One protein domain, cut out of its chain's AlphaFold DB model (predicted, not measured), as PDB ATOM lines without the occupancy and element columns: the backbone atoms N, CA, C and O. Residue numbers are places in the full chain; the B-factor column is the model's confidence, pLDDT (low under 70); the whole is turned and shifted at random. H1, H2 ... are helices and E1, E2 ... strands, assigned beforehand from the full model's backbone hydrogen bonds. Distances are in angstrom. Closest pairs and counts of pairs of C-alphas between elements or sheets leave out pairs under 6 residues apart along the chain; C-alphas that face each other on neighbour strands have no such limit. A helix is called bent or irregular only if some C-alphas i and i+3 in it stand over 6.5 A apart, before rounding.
ATOM      1  N   TYR A   3      35.391 113.572  10.702       86.88
ATOM      2  CA  TYR A   3      35.195 112.143  10.804       86.88
ATOM      3  C   TYR A   3      34.346 111.698   9.617       86.88
ATOM      4  O   TYR A   3      33.256 112.223   9.410       86.88
ATOM      5  N   VAL A   4      34.843 110.766   8.817       85.69
ATOM      6  CA  VAL A   4      34.139 110.237   7.648       85.69
ATOM      7  C   VAL A   4      34.090 108.732   7.809       85.69
ATOM      8  O   VAL A   4      35.133 108.096   7.897       85.69
ATOM      9  N   GLY A   5      32.898 108.153   7.879       83.88
ATOM     10  CA  GLY A   5      32.765 106.718   8.094       83.88
ATOM     11  C   GLY A   5      31.536 106.154   7.414       83.88
ATOM     12  O   GLY A   5      30.473 106.773   7.407       83.88
ATOM     13  N   GLN A   6      31.687 104.958   6.858       81.81
ATOM     14  CA  GLN A   6      30.562 104.128   6.457       81.81
ATOM     15  C   GLN A   6      30.486 102.955   7.412       81.81
ATOM     16  O   GLN A   6      31.485 102.317   7.708       81.81
ATOM     17  N   PHE A   7      29.283 102.649   7.861       75.50
ATOM     18  CA  PHE A   7      28.986 101.541   8.740       75.50
ATOM     19  C   PHE A   7      27.978 100.637   8.041       75.50
ATOM     20  O   PHE A   7      26.778 100.897   8.030       75.50
ATOM     21  N   LYS A   8      28.454  99.534   7.457       60.97
ATOM     22  CA  LYS A   8      27.536  98.517   6.919       60.97
ATOM     23  C   LYS A   8      26.605  98.006   8.027       60.97
ATOM     24  O   LYS A   8      25.408  97.847   7.820       60.97
ATOM     25  N   SER A   9      27.190  97.793   9.201       62.22
ATOM     26  CA  SER A   9      26.533  97.556  10.478       62.22
ATOM     27  C   SER A   9      27.528  97.908  11.585       62.22
ATOM     28  O   SER A   9      28.699  97.525  11.527       62.22
ATOM     29  N   TRP A  10      27.103  98.670  12.590       69.12
ATOM     30  CA  TRP A  10      27.884  98.831  13.814       69.12
ATOM     31  C   TRP A  10      27.261  97.933  14.884       69.12
ATOM     32  O   TRP A  10      26.128  98.212  15.288       69.12
ATOM     33  N   PRO A  11      27.930  96.844  15.305       64.19
ATOM     34  CA  PRO A  11      27.331  95.920  16.260       64.19
ATOM     35  C   PRO A  11      26.995  96.638  17.572       64.19
ATOM     36  O   PRO A  11      27.788  97.427  18.098       64.19
ATOM     37  N   SER A  12      25.776  96.414  18.058       59.75
ATOM     38  CA  SER A  12      25.191  97.049  19.249       59.75
ATOM     39  C   SER A  12      26.033  96.857  20.494       59.75
ATOM     40  O   SER A  12      26.126  97.759  21.321       59.75
ATOM     41  N   GLU A  13      26.707  95.719  20.586       65.06
ATOM     42  CA  GLU A  13      27.610  95.383  21.675       65.06
ATOM     43  C   GLU A  13      28.731  96.427  21.784       65.06
ATOM     44  O   GLU A  13      29.107  96.846  22.878       65.06
ATOM     45  N   TYR A  14      29.205  96.943  20.643       73.38
ATOM     46  CA  TYR A  14      30.234  97.980  20.617       73.38
ATOM     47  C   TYR A  14      29.724  99.369  20.981       73.38
ATOM     48  O   TYR A  14      30.507 100.223  21.395       73.38
ATOM     49  N   LEU A  15      28.421  99.616  20.858       70.44
ATOM     50  CA  LEU A  15      27.828 100.872  21.311       70.44
ATOM     51  C   LEU A  15      27.859 100.999  22.821       70.44
ATOM     52  O   LEU A  15      28.014 102.115  23.306       70.44
ATOM     53  N   TYR A  16      27.789  99.883  23.547       69.25
ATOM     54  CA  TYR A  16      27.951  99.894  24.998       69.25
ATOM     55  C   TYR A  16      29.317 100.377  25.405       69.25
ATOM     56  O   TYR A  16      29.422 101.282  26.228       69.25
ATOM     57  N   PHE A  17      30.349  99.838  24.764       71.06
ATOM     58  CA  PHE A  17      31.711 100.277  25.001       71.06
ATOM     59  C   PHE A  17      31.897 101.758  24.637       71.06
ATOM     60  O   PHE A  17      32.568 102.495  25.356       71.06
ATOM     61  N   THR A  18      31.260 102.248  23.569       71.38
ATOM     62  CA  THR A  18      31.277 103.688  23.263       71.38
ATOM     63  C   THR A  18      30.560 104.510  24.344       71.38
ATOM     64  O   THR A  18      31.132 105.490  24.821       71.38
ATOM     65  N   SER A  19      29.363 104.102  24.790       65.94
ATOM     66  CA  SER A  19      28.577 104.810  25.820       65.94
ATOM     67  C   SER A  19      29.195 104.763  27.218       65.94
ATOM     68  O   SER A  19      28.972 105.667  28.015       65.94
ATOM     69  N   SER A  20      30.016 103.752  27.512       64.25
ATOM     70  CA  SER A  20      30.764 103.641  28.767       64.25
ATOM     71  C   SER A  20      32.072 104.438  28.763       64.25
ATOM     72  O   SER A  20      32.866 104.343  29.697       64.25
ATOM     73  N   GLY A  21      32.303 105.242  27.720       62.00
ATOM     74  CA  GLY A  21      33.443 106.147  27.623       62.00
ATOM     75  C   GLY A  21      34.698 105.531  27.006       62.00
ATOM     76  O   GLY A  21      35.723 106.209  26.955       62.00
ATOM     77  N   LEU A  22      34.641 104.301  26.479       69.19
ATOM     78  CA  LEU A  22      35.802 103.652  25.849       69.19
ATOM     79  C   LEU A  22      36.100 104.185  24.442       69.19
ATOM     80  O   LEU A  22      37.148 103.868  23.886       69.19
ATOM     81  N   ARG A  23      35.194 105.004  23.880       67.25
ATOM     82  CA  ARG A  23      35.342 105.715  22.596       67.25
ATOM     83  C   ARG A  23      35.850 104.805  21.460       67.25
ATOM     84  O   ARG A  23      36.788 105.165  20.757       67.25
ATOM     85  N   ILE A  24      35.220 103.634  21.272       72.69
ATOM     86  CA  ILE A  24      35.545 102.720  20.152       72.69
ATOM     87  C   ILE A  24      35.283 103.399  18.799       72.69
ATOM     88  O   ILE A  24      35.989 103.147  17.827       72.69
ATOM     89  N   ILE A  25      34.294 104.293  18.745       71.06
ATOM     90  CA  ILE A  25      34.095 105.213  17.624       71.06
ATOM     91  C   ILE A  25      34.593 106.595  18.054       71.06
ATOM     92  O   ILE A  25      34.244 107.056  19.144       71.06
ATOM     93  N   PRO A  26      35.323 107.319  17.197       66.75
ATOM     94  CA  PRO A  26      35.725 108.700  17.458       66.75
ATOM     95  C   PRO A  26      34.575 109.728  17.318       66.75
ATOM     96  O   PRO A  26      34.830 110.930  17.404       66.75
ATOM     97  N   SER A  27      33.327 109.283  17.116       73.12
ATOM     98  CA  SER A  27      32.111 110.096  16.951       73.12
ATOM     99  C   SER A  27      31.042 109.686  17.970       73.12
ATOM    100  O   SER A  27      30.866 108.497  18.228       73.12
ATOM    101  N   GLU A  28      30.308 110.663  18.513       73.12
ATOM    102  CA  GLU A  28      29.133 110.424  19.374       73.12
ATOM    103  C   GLU A  28      27.951 109.865  18.566       73.12
ATOM    104  O   GLU A  28      27.191 109.019  19.037       73.12
ATOM    105  N   TYR A  29      27.822 110.308  17.316       78.50
ATOM    106  CA  TYR A  29      26.758 109.879  16.421       78.50
ATOM    107  C   TYR A  29      27.140 108.588  15.715       78.50
ATOM    108  O   TYR A  29      28.196 108.507  15.076       78.50
ATOM    109  N   VAL A  30      26.241 107.607  15.787       77.50
ATOM    110  CA  VAL A  30      26.357 106.346  15.053       77.50
ATOM    111  C   VAL A  30      25.332 106.337  13.934       77.50
ATOM    112  O   VAL A  30      24.125 106.319  14.187       77.50
ATOM    113  N   SER A  31      25.850 106.373  12.708       79.88
ATOM    114  CA  SER A  31      25.094 106.301  11.459       79.88
ATOM    115  C   SER A  31      25.475 105.052  10.681       79.88
ATOM    116  O   SER A  31      26.526 104.488  10.949       79.88
ATOM    117  N   SER A  32      24.668 104.624   9.710       76.94
ATOM    118  CA  SER A  32      25.087 103.627   8.713       76.94
ATOM    119  C   SER A  32      26.043 104.224   7.667       76.94
ATOM    120  O   SER A  32      26.826 103.513   7.044       76.94
ATOM    121  N   SER A  33      26.039 105.542   7.475       85.75
ATOM    122  CA  SER A  33      27.049 106.258   6.693       85.75
ATOM    123  C   SER A  33      26.961 107.753   6.969       85.75
ATOM    124  O   SER A  33      25.876 108.305   7.123       85.75
ATOM    125  N   GLY A  34      28.087 108.453   6.999       88.75
ATOM    126  CA  GLY A  34      28.054 109.906   7.094       88.75
ATOM    127  C   GLY A  34      29.411 110.533   7.343       88.75
ATOM    128  O   GLY A  34      30.329 109.910   7.884       88.75
ATOM    129  N   ALA A  35      29.520 111.801   6.965       92.38
ATOM    130  CA  ALA A  35      30.613 112.650   7.396       92.38
ATOM    131  C   ALA A  35      30.131 113.556   8.532       92.38
ATOM    132  O   ALA A  35      29.126 114.247   8.390       92.38
ATOM    133  N   PHE A  36      30.869 113.571   9.639       92.75
ATOM    134  CA  PHE A  36      30.657 114.445  10.785       92.75
ATOM    135  C   PHE A  36      31.852 115.370  10.951       92.75
ATOM    136  O   PHE A  36      33.000 114.933  11.027       92.75
ATOM    137  N   LEU A  37      31.593 116.663  11.041       94.44
ATOM    138  CA  LEU A  37      32.617 117.674  11.221       94.44
ATOM    139  C   LEU A  37      32.390 118.396  12.546       94.44
ATOM    140  O   LEU A  37      31.379 119.054  12.740       94.44
ATOM    141  N   TYR A  38      33.369 118.297  13.436       94.19
ATOM    142  CA  TYR A  38      33.391 118.967  14.730       94.19
ATOM    143  C   TYR A  38      34.337 120.163  14.657       94.19
ATOM    144  O   TYR A  38      35.547 119.990  14.447       94.19
ATOM    145  N   VAL A  39      33.814 121.371  14.835       95.19
ATOM    146  CA  VAL A  39      34.580 122.619  14.744       95.19
ATOM    147  C   VAL A  39      34.493 123.366  16.063       95.19
ATOM    148  O   VAL A  39      33.429 123.825  16.466       95.19
ATOM    149  N   LYS A  40      35.638 123.517  16.731       94.06
ATOM    150  CA  LYS A  40      35.775 124.475  17.827       94.06
ATOM    151  C   LYS A  40      36.112 125.836  17.221       94.06
ATOM    152  O   LYS A  40      37.170 125.964  16.607       94.06
ATOM    153  N   ALA A  41      35.220 126.806  17.369       93.44
ATOM    154  CA  ALA A  41      35.380 128.166  16.865       93.44
ATOM    155  C   ALA A  41      34.671 129.159  17.792       93.44
ATOM    156  O   ALA A  41      33.763 128.769  18.524       93.44
ATOM    157  N   ASP A  42      35.070 130.429  17.721       93.56
ATOM    158  CA  ASP A  42      34.528 131.493  18.576       93.56
ATOM    159  C   ASP A  42      33.081 131.866  18.212       93.56
ATOM    160  O   ASP A  42      32.334 132.363  19.050       93.56
ATOM    161  N   SER A  43      32.658 131.592  16.974       95.75
ATOM    162  CA  SER A  43      31.291 131.817  16.502       95.75
ATOM    163  C   SER A  43      30.856 130.763  15.482       95.75
ATOM    164  O   SER A  43      31.685 130.078  14.868       95.75
ATOM    165  N   LEU A  44      29.540 130.655  15.288       95.50
ATOM    166  CA  LEU A  44      28.946 129.777  14.286       95.50
ATOM    167  C   LEU A  44      29.370 130.168  12.861       95.50
ATOM    168  O   LEU A  44      29.686 129.286  12.069       95.50
ATOM    169  N   ASP A  45      29.469 131.461  12.547       96.31
ATOM    170  CA  ASP A  45      29.863 131.937  11.211       96.31
ATOM    171  C   ASP A  45      31.278 131.493  10.825       96.31
ATOM    172  O   ASP A  45      31.527 131.049   9.701       96.31
ATOM    173  N   ILE A  46      32.218 131.545  11.778       95.44
ATOM    174  CA  ILE A  46      33.583 131.042  11.570       95.44
ATOM    175  C   ILE A  46      33.548 129.529  11.328       95.44
ATOM    176  O   ILE A  46      34.250 129.022  10.447       95.44
ATOM    177  N   ALA A  47      32.718 128.803  12.082       96.06
ATOM    178  CA  ALA A  47      32.563 127.364  11.925       96.06
ATOM    179  C   ALA A  47      31.938 126.983  10.570       96.06
ATOM    180  O   ALA A  47      32.451 126.077   9.914       96.06
ATOM    181  N   LEU A  48      30.905 127.703  10.118       95.31
ATOM    182  CA  LEU A  48      30.268 127.549   8.805       95.31
ATOM    183  C   LEU A  48      31.256 127.831   7.670       95.31
ATOM    184  O   LEU A  48      31.372 127.036   6.741       95.31
ATOM    185  N   SER A  49      32.031 128.912   7.776       94.62
ATOM    186  CA  SER A  49      33.070 129.261   6.799       94.62
ATOM    187  C   SER A  49      34.156 128.183   6.706       94.62
ATOM    188  O   SER A  49      34.573 127.796   5.611       94.62
ATOM    189  N   PHE A  50      34.588 127.631   7.846       93.94
ATOM    190  CA  PHE A  50      35.514 126.498   7.864       93.94
ATOM    191  C   PHE A  50      34.891 125.234   7.252       93.94
ATOM    192  O   PHE A  50      35.542 124.560   6.450       93.94
ATOM    193  N   ALA A  51      33.637 124.928   7.595       95.12
ATOM    194  CA  ALA A  51      32.910 123.777   7.074       95.12
ATOM    195  C   ALA A  51      32.738 123.851   5.551       95.12
ATOM    196  O   ALA A  51      33.016 122.868   4.871       95.12
ATOM    197  N   ALA A  52      32.390 125.017   5.003       92.25
ATOM    198  CA  ALA A  52      32.284 125.236   3.563       92.25
ATOM    199  C   ALA A  52      33.628 125.016   2.845       92.25
ATOM    200  O   ALA A  52      33.698 124.265   1.872       92.25
ATOM    201  N   LYS A  53      34.726 125.585   3.366       91.94
ATOM    202  CA  LYS A  53      36.072 125.392   2.789       91.94
ATOM    203  C   LYS A  53      36.500 123.926   2.790       91.94
ATOM    204  O   LYS A  53      37.062 123.447   1.806       91.94
ATOM    205  N   LEU A  54      36.240 123.211   3.885       91.44
ATOM    206  CA  LEU A  54      36.560 121.790   3.976       91.44
ATOM    207  C   LEU A  54      35.650 120.942   3.079       91.44
ATOM    208  O   LEU A  54      36.129 119.995   2.459       91.44
ATOM    209  N   GLY A  55      34.368 121.299   2.973       91.50
ATOM    210  CA  GLY A  55      33.416 120.690   2.045       91.50
ATOM    211  C   GLY A  55      33.917 120.760   0.605       91.50
ATOM    212  O   GLY A  55      34.061 119.726  -0.042       91.50
ATOM    213  N   ASN A  56      34.346 121.944   0.162       88.00
ATOM    214  CA  ASN A  56      34.895 122.147  -1.180       88.00
ATOM    215  C   ASN A  56      36.165 121.328  -1.449       88.00
ATOM    216  O   ASN A  56      36.364 120.847  -2.561       88.00
ATOM    217  N   PHE A  57      37.014 121.120  -0.436       87.44
ATOM    218  CA  PHE A  57      38.190 120.251  -0.560       87.44
ATOM    219  C   PHE A  57      37.826 118.757  -0.639       87.44
ATOM    220  O   PHE A  57      38.552 117.974  -1.245       87.44
ATOM    221  N   THR A  58      36.715 118.354  -0.020       90.06
ATOM    222  CA  THR A  58      36.335 116.942   0.163       90.06
ATOM    223  C   THR A  58      35.181 116.474  -0.726       90.06
ATOM    224  O   THR A  58      34.814 115.303  -0.668       90.06
ATOM    225  N   GLY A  59      34.586 117.367  -1.523       90.44
ATOM    226  CA  GLY A  59      33.354 117.092  -2.269       90.44
ATOM    227  C   GLY A  59      32.124 116.877  -1.373       90.44
ATOM    228  O   GLY A  59      31.105 116.364  -1.837       90.44
ATOM    229  N   LEU A  60      32.222 117.238  -0.089       93.44
ATOM    230  CA  LEU A  60      31.157 117.151   0.910       93.44
ATOM    231  C   LEU A  60      30.414 118.484   1.009       93.44
ATOM    232  O   LEU A  60      30.941 119.537   0.660       93.44
ATOM    233  N   SER A  61      29.195 118.455   1.538       93.12
ATOM    234  CA  SER A  61      28.411 119.665   1.771       93.12
ATOM    235  C   SER A  61      27.835 119.647   3.180       93.12
ATOM    236  O   SER A  61      26.841 118.984   3.471       93.12
ATOM    237  N   PHE A  62      28.539 120.329   4.080       93.50
ATOM    238  CA  PHE A  62      28.253 120.314   5.505       93.50
ATOM    239  C   PHE A  62      27.084 121.229   5.858       93.50
ATOM    240  O   PHE A  62      27.082 122.413   5.530       93.50
ATOM    241  N   THR A  63      26.130 120.683   6.604       91.12
ATOM    242  CA  THR A  63      25.030 121.419   7.234       91.12
ATOM    243  C   THR A  63      25.159 121.338   8.742       91.12
ATOM    244  O   THR A  63      25.622 120.324   9.272       91.12
ATOM    245  N   GLN A  64      24.816 122.417   9.448       91.31
ATOM    246  CA  GLN A  64      24.868 122.414  10.906       91.31
ATOM    247  C   GLN A  64      23.842 121.417  11.443       91.31
ATOM    248  O   GLN A  64      22.679 121.433  11.053       91.31
ATOM    249  N   PHE A  65      24.299 120.553  12.340       89.12
ATOM    250  CA  PHE A  65      23.500 119.483  12.921       89.12
ATOM    251  C   PHE A  65      23.271 119.685  14.422       89.12
ATOM    252  O   PHE A  65      22.196 119.381  14.929       89.12
ATOM    253  N   GLY A  66      24.260 120.226  15.138       89.50
ATOM    254  CA  GLY A  66      24.144 120.450  16.576       89.50
ATOM    255  C   GLY A  66      25.428 120.965  17.212       89.50
ATOM    256  O   GLY A  66      26.269 121.577  16.549       89.50
ATOM    257  N   THR A  67      25.584 120.704  18.506       89.56
ATOM    258  CA  THR A  67      26.778 121.049  19.286       89.56
ATOM    259  C   THR A  67      27.176 119.892  20.197       89.56
ATOM    260  O   THR A  67      26.300 119.257  20.775       89.56
ATOM    261  N   PHE A  68      28.475 119.655  20.377       85.94
ATOM    262  CA  PHE A  68      29.004 118.609  21.260       85.94
ATOM    263  C   PHE A  68      30.304 119.064  21.932       85.94
ATOM    264  O   PHE A  68      31.202 119.552  21.246       85.94
ATOM    265  N   GLU A  69      30.411 118.924  23.260       86.19
ATOM    266  CA  GLU A  69      31.588 119.335  24.059       86.19
ATOM    267  C   GLU A  69      32.095 120.764  23.716       86.19
ATOM    268  O   GLU A  69      33.296 121.022  23.614       86.19
ATOM    269  N   GLY A  70      31.173 121.711  23.486       88.75
ATOM    270  CA  GLY A  70      31.502 123.097  23.114       88.75
ATOM    271  C   GLY A  70      32.018 123.284  21.676       88.75
ATOM    272  O   GLY A  70      32.629 124.306  21.373       88.75
ATOM    273  N   MET A  71      31.812 122.304  20.792       92.81
ATOM    274  CA  MET A  71      32.102 122.382  19.356       92.81
ATOM    275  C   MET A  71      30.808 122.415  18.544       92.81
ATOM    276  O   MET A  71      29.842 121.742  18.895       92.81
ATOM    277  N   TYR A  72      30.818 123.118  17.416       95.50
ATOM    278  CA  TYR A  72      29.771 123.016  16.402       95.50
ATOM    279  C   TYR A  72      29.913 121.693  15.651       95.50
ATOM    280  O   TYR A  72      31.015 121.331  15.231       95.50
ATOM    281  N   VAL A  73      28.805 120.980  15.485       93.44
ATOM    282  CA  VAL A  73      28.738 119.710  14.762       93.44
ATOM    283  C   VAL A  73      28.013 119.940  13.449       93.44
ATOM    284  O   VAL A  73      26.888 120.440  13.430       93.44
ATOM    285  N   PHE A  74      28.647 119.530  12.359       94.25
ATOM    286  CA  PHE A  74      28.071 119.524  11.026       94.25
ATOM    287  C   PHE A  74      28.007 118.105  10.481       94.25
ATOM    288  O   PHE A  74      28.804 117.246  10.861       94.25
ATOM    289  N   THR A  75      27.098 117.882   9.542       93.12
ATOM    290  CA  THR A  75      26.933 116.608   8.849       93.12
ATOM    291  C   THR A  75      26.845 116.804   7.340       93.12
ATOM    292  O   THR A  75      26.376 117.838   6.867       93.12
ATOM    293  N   SER A  76      27.328 115.823   6.583       93.31
ATOM    294  CA  SER A  76      27.176 115.744   5.130       93.31
ATOM    295  C   SER A  76      26.827 114.306   4.737       93.31
ATOM    296  O   SER A  76      27.321 113.365   5.377       93.31
ATOM    297  N   PRO A  77      26.041 114.112   3.661       90.88
ATOM    298  CA  PRO A  77      25.883 112.810   3.037       90.88
ATOM    299  C   PRO A  77      27.247 112.264   2.610       90.88
ATOM    300  O   PRO A  77      28.217 113.008   2.427       90.88
ATOM    301  N   LEU A  78      27.322 110.938   2.518       89.38
ATOM    302  CA  LEU A  78      28.566 110.236   2.253       89.38
ATOM    303  C   LEU A  78      28.313 108.899   1.553       89.38
ATOM    304  O   LEU A  78      27.634 108.023   2.094       89.38
ATOM    305  N   ASN A  79      28.967 108.711   0.411       90.50
ATOM    306  CA  ASN A  79      29.419 107.413  -0.068       90.50
ATOM    307  C   ASN A  79      30.918 107.289   0.256       90.50
ATOM    308  O   ASN A  79      31.741 107.999  -0.321       90.50
ATOM    309  N   PHE A  80      31.276 106.432   1.219       90.44
ATOM    310  CA  PHE A  80      32.641 106.394   1.755       90.44
ATOM    311  C   PHE A  80      33.662 105.995   0.702       90.44
ATOM    312  O   PHE A  80      34.690 106.651   0.605       90.44
ATOM    313  N   ASN A  81      33.376 104.976  -0.109       91.06
ATOM    314  CA  ASN A  81      34.305 104.519  -1.141       91.06
ATOM    315  C   ASN A  81      34.586 105.628  -2.153       91.06
ATOM    316  O   ASN A  81      35.743 105.923  -2.442       91.06
ATOM    317  N   GLU A  82      33.525 106.279  -2.630       90.62
ATOM    318  CA  GLU A  82      33.658 107.363  -3.589       90.62
ATOM    319  C   GLU A  82      34.431 108.544  -2.997       90.62
ATOM    320  O   GLU A  82      35.370 109.027  -3.625       90.62
ATOM    321  N   VAL A  83      34.094 108.995  -1.784       91.69
ATOM    322  CA  VAL A  83      34.779 110.132  -1.149       91.69
ATOM    323  C   VAL A  83      36.226 109.793  -0.781       91.69
ATOM    324  O   VAL A  83      37.121 110.624  -0.962       91.69
ATOM    325  N   LEU A  84      36.480 108.571  -0.312       92.19
ATOM    326  CA  LEU A  84      37.818 108.091   0.014       92.19
ATOM    327  C   LEU A  84      38.719 108.124  -1.221       92.19
ATOM    328  O   LEU A  84      39.771 108.759  -1.179       92.19
ATOM    329  N   GLU A  85      38.287 107.494  -2.314       91.25
ATOM    330  CA  GLU A  85      39.033 107.429  -3.573       91.25
ATOM    331  C   GLU A  85      39.244 108.818  -4.177       91.25
ATOM    332  O   GLU A  85      40.339 109.160  -4.623       91.25
ATOM    333  N   ASN A  86      38.195 109.638  -4.182       89.06
ATOM    334  CA  ASN A  86      38.203 110.878  -4.938       89.06
ATOM    335  C   ASN A  86      38.833 112.060  -4.199       89.06
ATOM    336  O   ASN A  86      39.264 112.990  -4.889       89.06
ATOM    337  N   PHE A  87      38.873 112.041  -2.860       90.06
ATOM    338  CA  PHE A  87      39.239 113.219  -2.066       90.06
ATOM    339  C   PHE A  87      40.145 112.948  -0.855       90.06
ATOM    340  O   PHE A  87      40.991 113.788  -0.555       90.06
ATOM    341  N   LEU A  88      40.001 111.823  -0.141       91.56
ATOM    342  CA  LEU A  88      40.673 111.648   1.162       91.56
ATOM    343  C   LEU A  88      41.950 110.806   1.108       91.56
ATOM    344  O   LEU A  88      42.911 111.124   1.811       91.56
ATOM    345  N   TRP A  89      41.988 109.739   0.305       91.50
ATOM    346  CA  TRP A  89      43.079 108.758   0.347       91.50
ATOM    347  C   TRP A  89      44.444 109.366   0.010       91.50
ATOM    348  O   TRP A  89      45.456 108.955   0.573       91.50
ATOM    349  N   SER A  90      44.476 110.407  -0.825       88.50
ATOM    350  CA  SER A  90      45.695 111.162  -1.148       88.50
ATOM    351  C   SER A  90      46.371 111.797   0.076       88.50
ATOM    352  O   SER A  90      47.566 112.087   0.031       88.50
ATOM    353  N   SER A  91      45.638 111.996   1.179       88.06
ATOM    354  CA  SER A  91      46.185 112.508   2.440       88.06
ATOM    355  C   SER A  91      46.771 111.423   3.356       88.06
ATOM    356  O   SER A  91      47.434 111.750   4.342       88.06
ATOM    357  N   TYR A  92      46.586 110.139   3.025       90.06
ATOM    358  CA  TYR A  92      47.173 109.020   3.761       90.06
ATOM    359  C   TYR A  92      48.658 108.833   3.366       90.06
ATOM    360  O   TYR A  92      48.957 108.630   2.188       90.06
ATOM    361  N   PRO A  93      49.618 108.906   4.309       89.06
ATOM    362  CA  PRO A  93      51.041 109.072   3.998       89.06
ATOM    363  C   PRO A  93      51.752 107.742   3.682       89.06
ATOM    364  O   PRO A  93      52.711 107.366   4.354       89.06
ATOM    365  N   THR A  94      51.310 107.014   2.652       88.38
ATOM    366  CA  THR A  94      51.917 105.725   2.243       88.38
ATOM    367  C   THR A  94      53.412 105.838   1.928       88.38
ATOM    368  O   THR A  94      54.182 104.912   2.184       88.38
ATOM    369  N   SER A  95      53.865 107.003   1.454       89.19
ATOM    370  CA  SER A  95      55.281 107.284   1.187       89.19
ATOM    371  C   SER A  95      56.173 107.206   2.430       89.19
ATOM    372  O   SER A  95      57.380 107.026   2.292       89.19
ATOM    373  N   TYR A  96      55.614 107.303   3.641       89.69
ATOM    374  CA  TYR A  96      56.394 107.210   4.879       89.69
ATOM    375  C   TYR A  96      56.770 105.763   5.218       89.69
ATOM    376  O   TYR A  96      57.654 105.540   6.043       89.69
ATOM    377  N   GLY A  97      56.143 104.763   4.595       90.44
ATOM    378  CA  GLY A  97      56.396 103.364   4.909       90.44
ATOM    379  C   GLY A  97      55.947 102.962   6.319       90.44
ATOM    380  O   GLY A  97      55.124 103.617   6.960       90.44
ATOM    381  N   GLY A  98      56.465 101.834   6.805       92.12
ATOM    382  CA  GLY A  98      56.078 101.250   8.091       92.12
ATOM    383  C   GLY A  98      54.576 101.077   8.261       92.12
ATOM    384  O   GLY A  98      53.939 100.496   7.383       92.12
ATOM    385  N   PHE A  99      54.007 101.546   9.378       90.38
ATOM    386  CA  PHE A  99      52.579 101.362   9.670       90.38
ATOM    387  C   PHE A  99      51.656 101.950   8.598       90.38
ATOM    388  O   PHE A  99      50.587 101.390   8.360       90.38
ATOM    389  N   ALA A 100      52.094 102.987   7.874       89.00
ATOM    390  CA  ALA A 100      51.331 103.526   6.753       89.00
ATOM    391  C   ALA A 100      51.125 102.486   5.631       89.00
ATOM    392  O   ALA A 100      50.108 102.519   4.951       89.00
ATOM    393  N   ASN A 101      52.010 101.492   5.495       89.12
ATOM    394  CA  ASN A 101      51.914 100.412   4.503       89.12
ATOM    395  C   ASN A 101      51.248  99.128   5.040       89.12
ATOM    396  O   ASN A 101      51.375  98.055   4.435       89.12
ATOM    397  N   LEU A 102      50.571  99.195   6.194       88.38
ATOM    398  CA  LEU A 102      49.733  98.086   6.667       88.38
ATOM    399  C   LEU A 102      48.408  97.980   5.920       88.38
ATOM    400  O   LEU A 102      47.890  96.876   5.786       88.38
ATOM    401  N   LEU A 103      47.881  99.105   5.443       87.44
ATOM    402  CA  LEU A 103      46.582  99.186   4.791       87.44
ATOM    403  C   LEU A 103      46.734  99.826   3.411       87.44
ATOM    404  O   LEU A 103      47.443 100.817   3.245       87.44
ATOM    405  N   SER A 104      46.041  99.264   2.429       89.00
ATOM    406  CA  SER A 104      45.762  99.900   1.147       89.00
ATOM    407  C   SER A 104      44.334 100.445   1.136       89.00
ATOM    408  O   SER A 104      43.504 100.069   1.967       89.00
ATOM    409  N   MET A 105      44.020 101.299   0.160       91.06
ATOM    410  CA  MET A 105      42.659 101.810  -0.021       91.06
ATOM    411  C   MET A 105      41.667 100.653  -0.169       91.06
ATOM    412  O   MET A 105      40.656 100.610   0.519       91.06
ATOM    413  N   TYR A 106      42.018  99.665  -1.001       89.62
ATOM    414  CA  TYR A 106      41.210  98.469  -1.231       89.62
ATOM    415  C   TYR A 106      41.073  97.598   0.025       89.62
ATOM    416  O   TYR A 106      39.993  97.078   0.316       89.62
ATOM    417  N   SER A 107      42.150  97.434   0.807       87.25
ATOM    418  CA  SER A 107      42.055  96.660   2.045       87.25
ATOM    419  C   SER A 107      41.171  97.352   3.071       87.25
ATOM    420  O   SER A 107      40.556  96.647   3.851       87.25
ATOM    421  N   LEU A 108      41.102  98.689   3.083       88.50
ATOM    422  CA  LEU A 108      40.229  99.453   3.975       88.50
ATOM    423  C   LEU A 108      38.761  99.381   3.541       88.50
ATOM    424  O   LEU A 108      37.908  99.048   4.357       88.50
ATOM    425  N   THR A 109      38.461  99.653   2.268       88.81
ATOM    426  CA  THR A 109      37.076  99.667   1.755       88.81
ATOM    427  C   THR A 109      36.404  98.294   1.784       88.81
ATOM    428  O   THR A 109      35.179  98.208   1.742       88.81
ATOM    429  N   SER A 110      37.187  97.218   1.896       86.62
ATOM    430  CA  SER A 110      36.689  95.851   2.092       86.62
ATOM    431  C   SER A 110      36.444  95.464   3.558       86.62
ATOM    432  O   SER A 110      35.860  94.407   3.804       86.62
ATOM    433  N   GLN A 111      36.866  96.274   4.538       86.12
ATOM    434  CA  GLN A 111      36.604  95.979   5.950       86.12
ATOM    435  C   GLN A 111      35.158  96.283   6.340       86.12
ATOM    436  O   GLN A 111      34.434  97.016   5.666       86.12
ATOM    437  N   THR A 112      34.737  95.736   7.482       83.25
ATOM    438  CA  THR A 112      33.452  96.112   8.069       83.25
ATOM    439  C   THR A 112      33.589  97.484   8.713       83.25
ATOM    440  O   THR A 112      34.516  97.737   9.474       83.25
ATOM    441  N   SER A 113      32.644  98.368   8.417       83.44
ATOM    442  CA  SER A 113      32.539  99.694   9.026       83.44
ATOM    443  C   SER A 113      33.825 100.541   8.969       83.44
ATOM    444  O   SER A 113      34.345 100.913  10.025       83.44
ATOM    445  N   PRO A 114      34.379 100.808   7.767       88.81
ATOM    446  CA  PRO A 114      35.600 101.587   7.619       88.81
ATOM    447  C   PRO A 114      35.389 103.061   7.976       88.81
ATOM    448  O   PRO A 114      34.346 103.664   7.702       88.81
ATOM    449  N   GLN A 115      36.423 103.653   8.567       89.81
ATOM    450  CA  GLN A 115      36.420 105.024   9.054       89.81
ATOM    451  C   GLN A 115      37.725 105.728   8.690       89.81
ATOM    452  O   GLN A 115      38.803 105.131   8.653       89.81
ATOM    453  N   TYR A 116      37.615 107.026   8.441       91.88
ATOM    454  CA  TYR A 116      38.708 107.913   8.095       91.88
ATOM    455  C   TYR A 116      38.538 109.235   8.845       91.88
ATOM    456  O   TYR A 116      37.589 109.987   8.618       91.88
ATOM    457  N   THR A 117      39.467 109.533   9.747       91.44
ATOM    458  CA  THR A 117      39.408 110.722  10.598       91.44
ATOM    459  C   THR A 117      40.572 111.655  10.305       91.44
ATOM    460  O   THR A 117      41.737 111.275  10.412       91.44
ATOM    461  N   LEU A 118      40.252 112.914  10.016       91.25
ATOM    462  CA  LEU A 118      41.190 114.026   9.934       91.25
ATOM    463  C   LEU A 118      41.067 114.910  11.178       91.25
ATOM    464  O   LEU A 118      40.036 115.536  11.451       91.25
ATOM    465  N   ILE A 119      42.150 115.020  11.934       90.81
ATOM    466  CA  ILE A 119      42.245 115.910  13.091       90.81
ATOM    467  C   ILE A 119      43.243 117.013  12.765       90.81
ATOM    468  O   ILE A 119      44.317 116.748  12.238       90.81
ATOM    469  N   GLY A 120      42.886 118.252  13.091       90.56
ATOM    470  CA  GLY A 120      43.759 119.414  12.978       90.56
ATOM    471  C   GLY A 120      43.625 120.275  14.226       90.56
ATOM    472  O   GLY A 120      42.506 120.521  14.682       90.56
ATOM    473  N   GLN A 121      44.750 120.702  14.793       89.31
ATOM    474  CA  GLN A 121      44.794 121.583  15.958       89.31
ATOM    475  C   GLN A 121      45.977 122.547  15.843       89.31
ATOM    476  O   GLN A 121      47.099 122.140  15.550       89.31
ATOM    477  N   LYS A 122      45.745 123.826  16.150       84.94
ATOM    478  CA  LYS A 122      46.826 124.795  16.354       84.94
ATOM    479  C   LYS A 122      47.447 124.570  17.740       84.94
ATOM    480  O   LYS A 122      46.737 124.635  18.741       84.94
ATOM    481  N   ARG A 123      48.750 124.284  17.810       86.00
ATOM    482  CA  ARG A 123      49.532 124.133  19.050       86.00
ATOM    483  C   ARG A 123      50.829 124.925  18.928       86.00
ATOM    484  O   ARG A 123      51.565 124.721  17.970       86.00
ATOM    485  N   ASN A 124      51.104 125.811  19.886       85.88
ATOM    486  CA  ASN A 124      52.341 126.608  19.954       85.88
ATOM    487  C   ASN A 124      52.701 127.297  18.619       85.88
ATOM    488  O   ASN A 124      53.837 127.239  18.164       85.88
ATOM    489  N   GLY A 125      51.710 127.885  17.939       83.31
ATOM    490  CA  GLY A 125      51.895 128.538  16.635       83.31
ATOM    491  C   GLY A 125      51.946 127.596  15.421       83.31
ATOM    492  O   GLY A 125      51.689 128.054  14.312       83.31
ATOM    493  N   ALA A 126      52.167 126.292  15.612       81.88
ATOM    494  CA  ALA A 126      52.170 125.287  14.550       81.88
ATOM    495  C   ALA A 126      50.793 124.620  14.372       81.88
ATOM    496  O   ALA A 126      50.006 124.507  15.313       81.88
ATOM    497  N   PHE A 127      50.495 124.141  13.161       83.62
ATOM    498  CA  PHE A 127      49.301 123.340  12.887       83.62
ATOM    499  C   PHE A 127      49.661 121.853  12.898       83.62
ATOM    500  O   PHE A 127      50.336 121.358  11.999       83.62
ATOM    501  N   VAL A 128      49.214 121.138  13.930       85.75
ATOM    502  CA  VAL A 128      49.404 119.691  14.058       85.75
ATOM    503  C   VAL A 128      48.205 118.992  13.438       85.75
ATOM    504  O   VAL A 128      47.059 119.310  13.768       85.75
ATOM    505  N   ARG A 129      48.471 118.029  12.553       88.75
ATOM    506  CA  ARG A 129      47.448 117.220  11.888       88.75
ATOM    507  C   ARG A 129      47.647 115.734  12.154       88.75
ATOM    508  O   ARG A 129      48.777 115.278  12.309       88.75
ATOM    509  N   SER A 130      46.555 114.987  12.167       89.31
ATOM    510  CA  SER A 130      46.566 113.534  12.308       89.31
ATOM    511  C   SER A 130      45.556 112.913  11.358       89.31
ATOM    512  O   SER A 130      44.460 113.448  11.180       89.31
ATOM    513  N   VAL A 131      45.947 111.784  10.775       90.75
ATOM    514  CA  VAL A 131      45.082 110.901   9.995       90.75
ATOM    515  C   VAL A 131      44.916 109.627  10.808       90.75
ATOM    516  O   VAL A 131      45.914 109.040  11.224       90.75
ATOM    517  N   ILE A 132      43.676 109.224  11.052       90.25
ATOM    518  CA  ILE A 132      43.344 107.976  11.742       90.25
ATOM    519  C   ILE A 132      42.471 107.159  10.799       90.25
ATOM    520  O   ILE A 132      41.521 107.689  10.222       90.25
ATOM    521  N   VAL A 133      42.829 105.894  10.614       90.06
ATOM    522  CA  VAL A 133      42.080 104.937   9.805       90.06
ATOM    523  C   VAL A 133      41.670 103.804  10.723       90.06
ATOM    524  O   VAL A 133      42.537 103.108  11.249       90.06
ATOM    525  N   ASP A 134      40.364 103.620  10.877       87.94
ATOM    526  CA  ASP A 134      39.791 102.608  11.758       87.94
ATOM    527  C   ASP A 134      38.865 101.694  10.958       87.94
ATOM    528  O   ASP A 134      38.297 102.078   9.932       87.94
ATOM    529  N   PHE A 135      38.717 100.459  11.416       87.44
ATOM    530  CA  PHE A 135      37.774  99.509  10.849       87.44
ATOM    531  C   PHE A 135      37.413  98.444  11.877       87.44
ATOM    532  O   PHE A 135      38.174  98.160  12.803       87.44
ATOM    533  N   LEU A 136      36.260  97.814  11.682       82.88
ATOM    534  CA  LEU A 136      35.870  96.636  12.435       82.88
ATOM    535  C   LEU A 136      36.261  95.372  11.680       82.88
ATOM    536  O   LEU A 136      35.992  95.205  10.488       82.88
ATOM    537  N   LYS A 137      36.841  94.433  12.425       80.38
ATOM    538  CA  LYS A 137      37.047  93.066  11.969       80.38
ATOM    539  C   LYS A 137      36.263  92.121  12.861       80.38
ATOM    540  O   LYS A 137      36.658  91.848  13.990       80.38
ATOM    541  N   THR A 138      35.152  91.616  12.339       72.56
ATOM    542  CA  THR A 138      34.362  90.575  12.995       72.56
ATOM    543  C   THR A 138      34.933  89.219  12.610       72.56
ATOM    544  O   THR A 138      34.808  88.787  11.463       72.56
ATOM    545  N   GLN A 139      35.586  88.550  13.552       68.94
ATOM    546  CA  GLN A 139      36.078  87.194  13.356       68.94
ATOM    547  C   GLN A 139      35.743  86.368  14.593       68.94
ATOM    548  O   GLN A 139      36.090  86.755  15.706       68.94
TER     549      GLN A 139
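AT A GLANCE: This is residues 3 to 139 of the 802 residues of an uncharacterized protein of Nitrososphaeria archaeon (UniProt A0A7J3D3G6). One twisted sheet of six strands makes a wall, with helices H2 and H3 packed over one face; the long hairpin of E5 and E6 forms one edge, and its tip, residues 122 to 127, sticks out. H1 and H4 lie away from the sheet, and H5 only grazes it. The printed part has 137 residues, with five named helices and six named strands in the order E1 H1 E2 H2 E3 E4 H3 H4 H5 E5 E6; the sheet, E3 E4 E2 E1 E5 E6, is all antiparallel. The class is mixed, helices and strands, and the whole is compact, with a radius of gyration of the C-alphas of 15.2 A and spans of 45 by 37 by 29 A.

IN THESE COORDINATES: Find C-alpha 3 at (35.195, 112.143, 10.804), where E1, residues 3 to 6, begins. H1 follows at residues 12 to 22, then E2 at 33 to 39, 19.7 A long. H2, residues 44 to 58, starts from C-alpha 44 at (28.946, 129.777, 14.286) and runs 20.5 A. Next come E3, residues 63 to 68, E4, 71 to 76, H3, 80 to 91, H4, 98 to 102, and H5, 105 to 109. E5, residues 112 to 123, runs 34.1 A, and E6, 126 to 136, runs 33.0 A to C-alpha 136 at (35.870, 96.636, 12.435). H1 and H3 are irregular: C-alphas 19 and 22 are 7.3 A apart, and C-alphas 86 and 89 are 7.5 A apart.

HOW THE PARTS SIT: Look between E1 and E5 for N 4 and O 116, 2.9 A apart, and between E2 and E1 for N 3 and O 36, 2.8 A. E4 and E2 have N 39 and O 72 at 2.8 A. In the hairpins, E3 and E4 have N 65 and O 73 at 2.8 A, E5 and E6 N 117 and O 132 at 2.8 A. E2, H2 and E3 form a split strand-helix-strand unit, two strands running the same way with E4 between them, and its crossover is right-handed. H2 lies over E4 at a height over the sheet of 9.1 A, and only just not over E2, on which 2 of its C-alphas fall. H3, on the same face, lies over E1 and E5 at 10.1 A, and only just not over E6, on which 2 fall. Residues 57 to 58 of H2 touch H3, about perpendicular at 86 degrees, with the closest C-alphas, Thr 58 and Phe 87, 5.2 A apart. H5 touches H3, the closest C-alphas being Asn 81 and Thr 109, 6.3 A apart. H4 is apart from H3 and H5, and H1 touches no helix. Each O i to N i+4 pair is within hydrogen-bond range in H2 and H5, against 4 of 7 in H1, 5 of 8 in H3 and 0 of 1 in H4, where 2 of 2 O i to N i+3 pairs are.

THE WHOLE: The C-alphas of Asp 45 and Gln 139, the two farthest apart, are 45.2 A apart. The printed part has no cut, and no link is long. The mean pLDDT of the printed part is 85.8; residues 8 to 13, 16, 19 to 23, 26 and 139 are under 70.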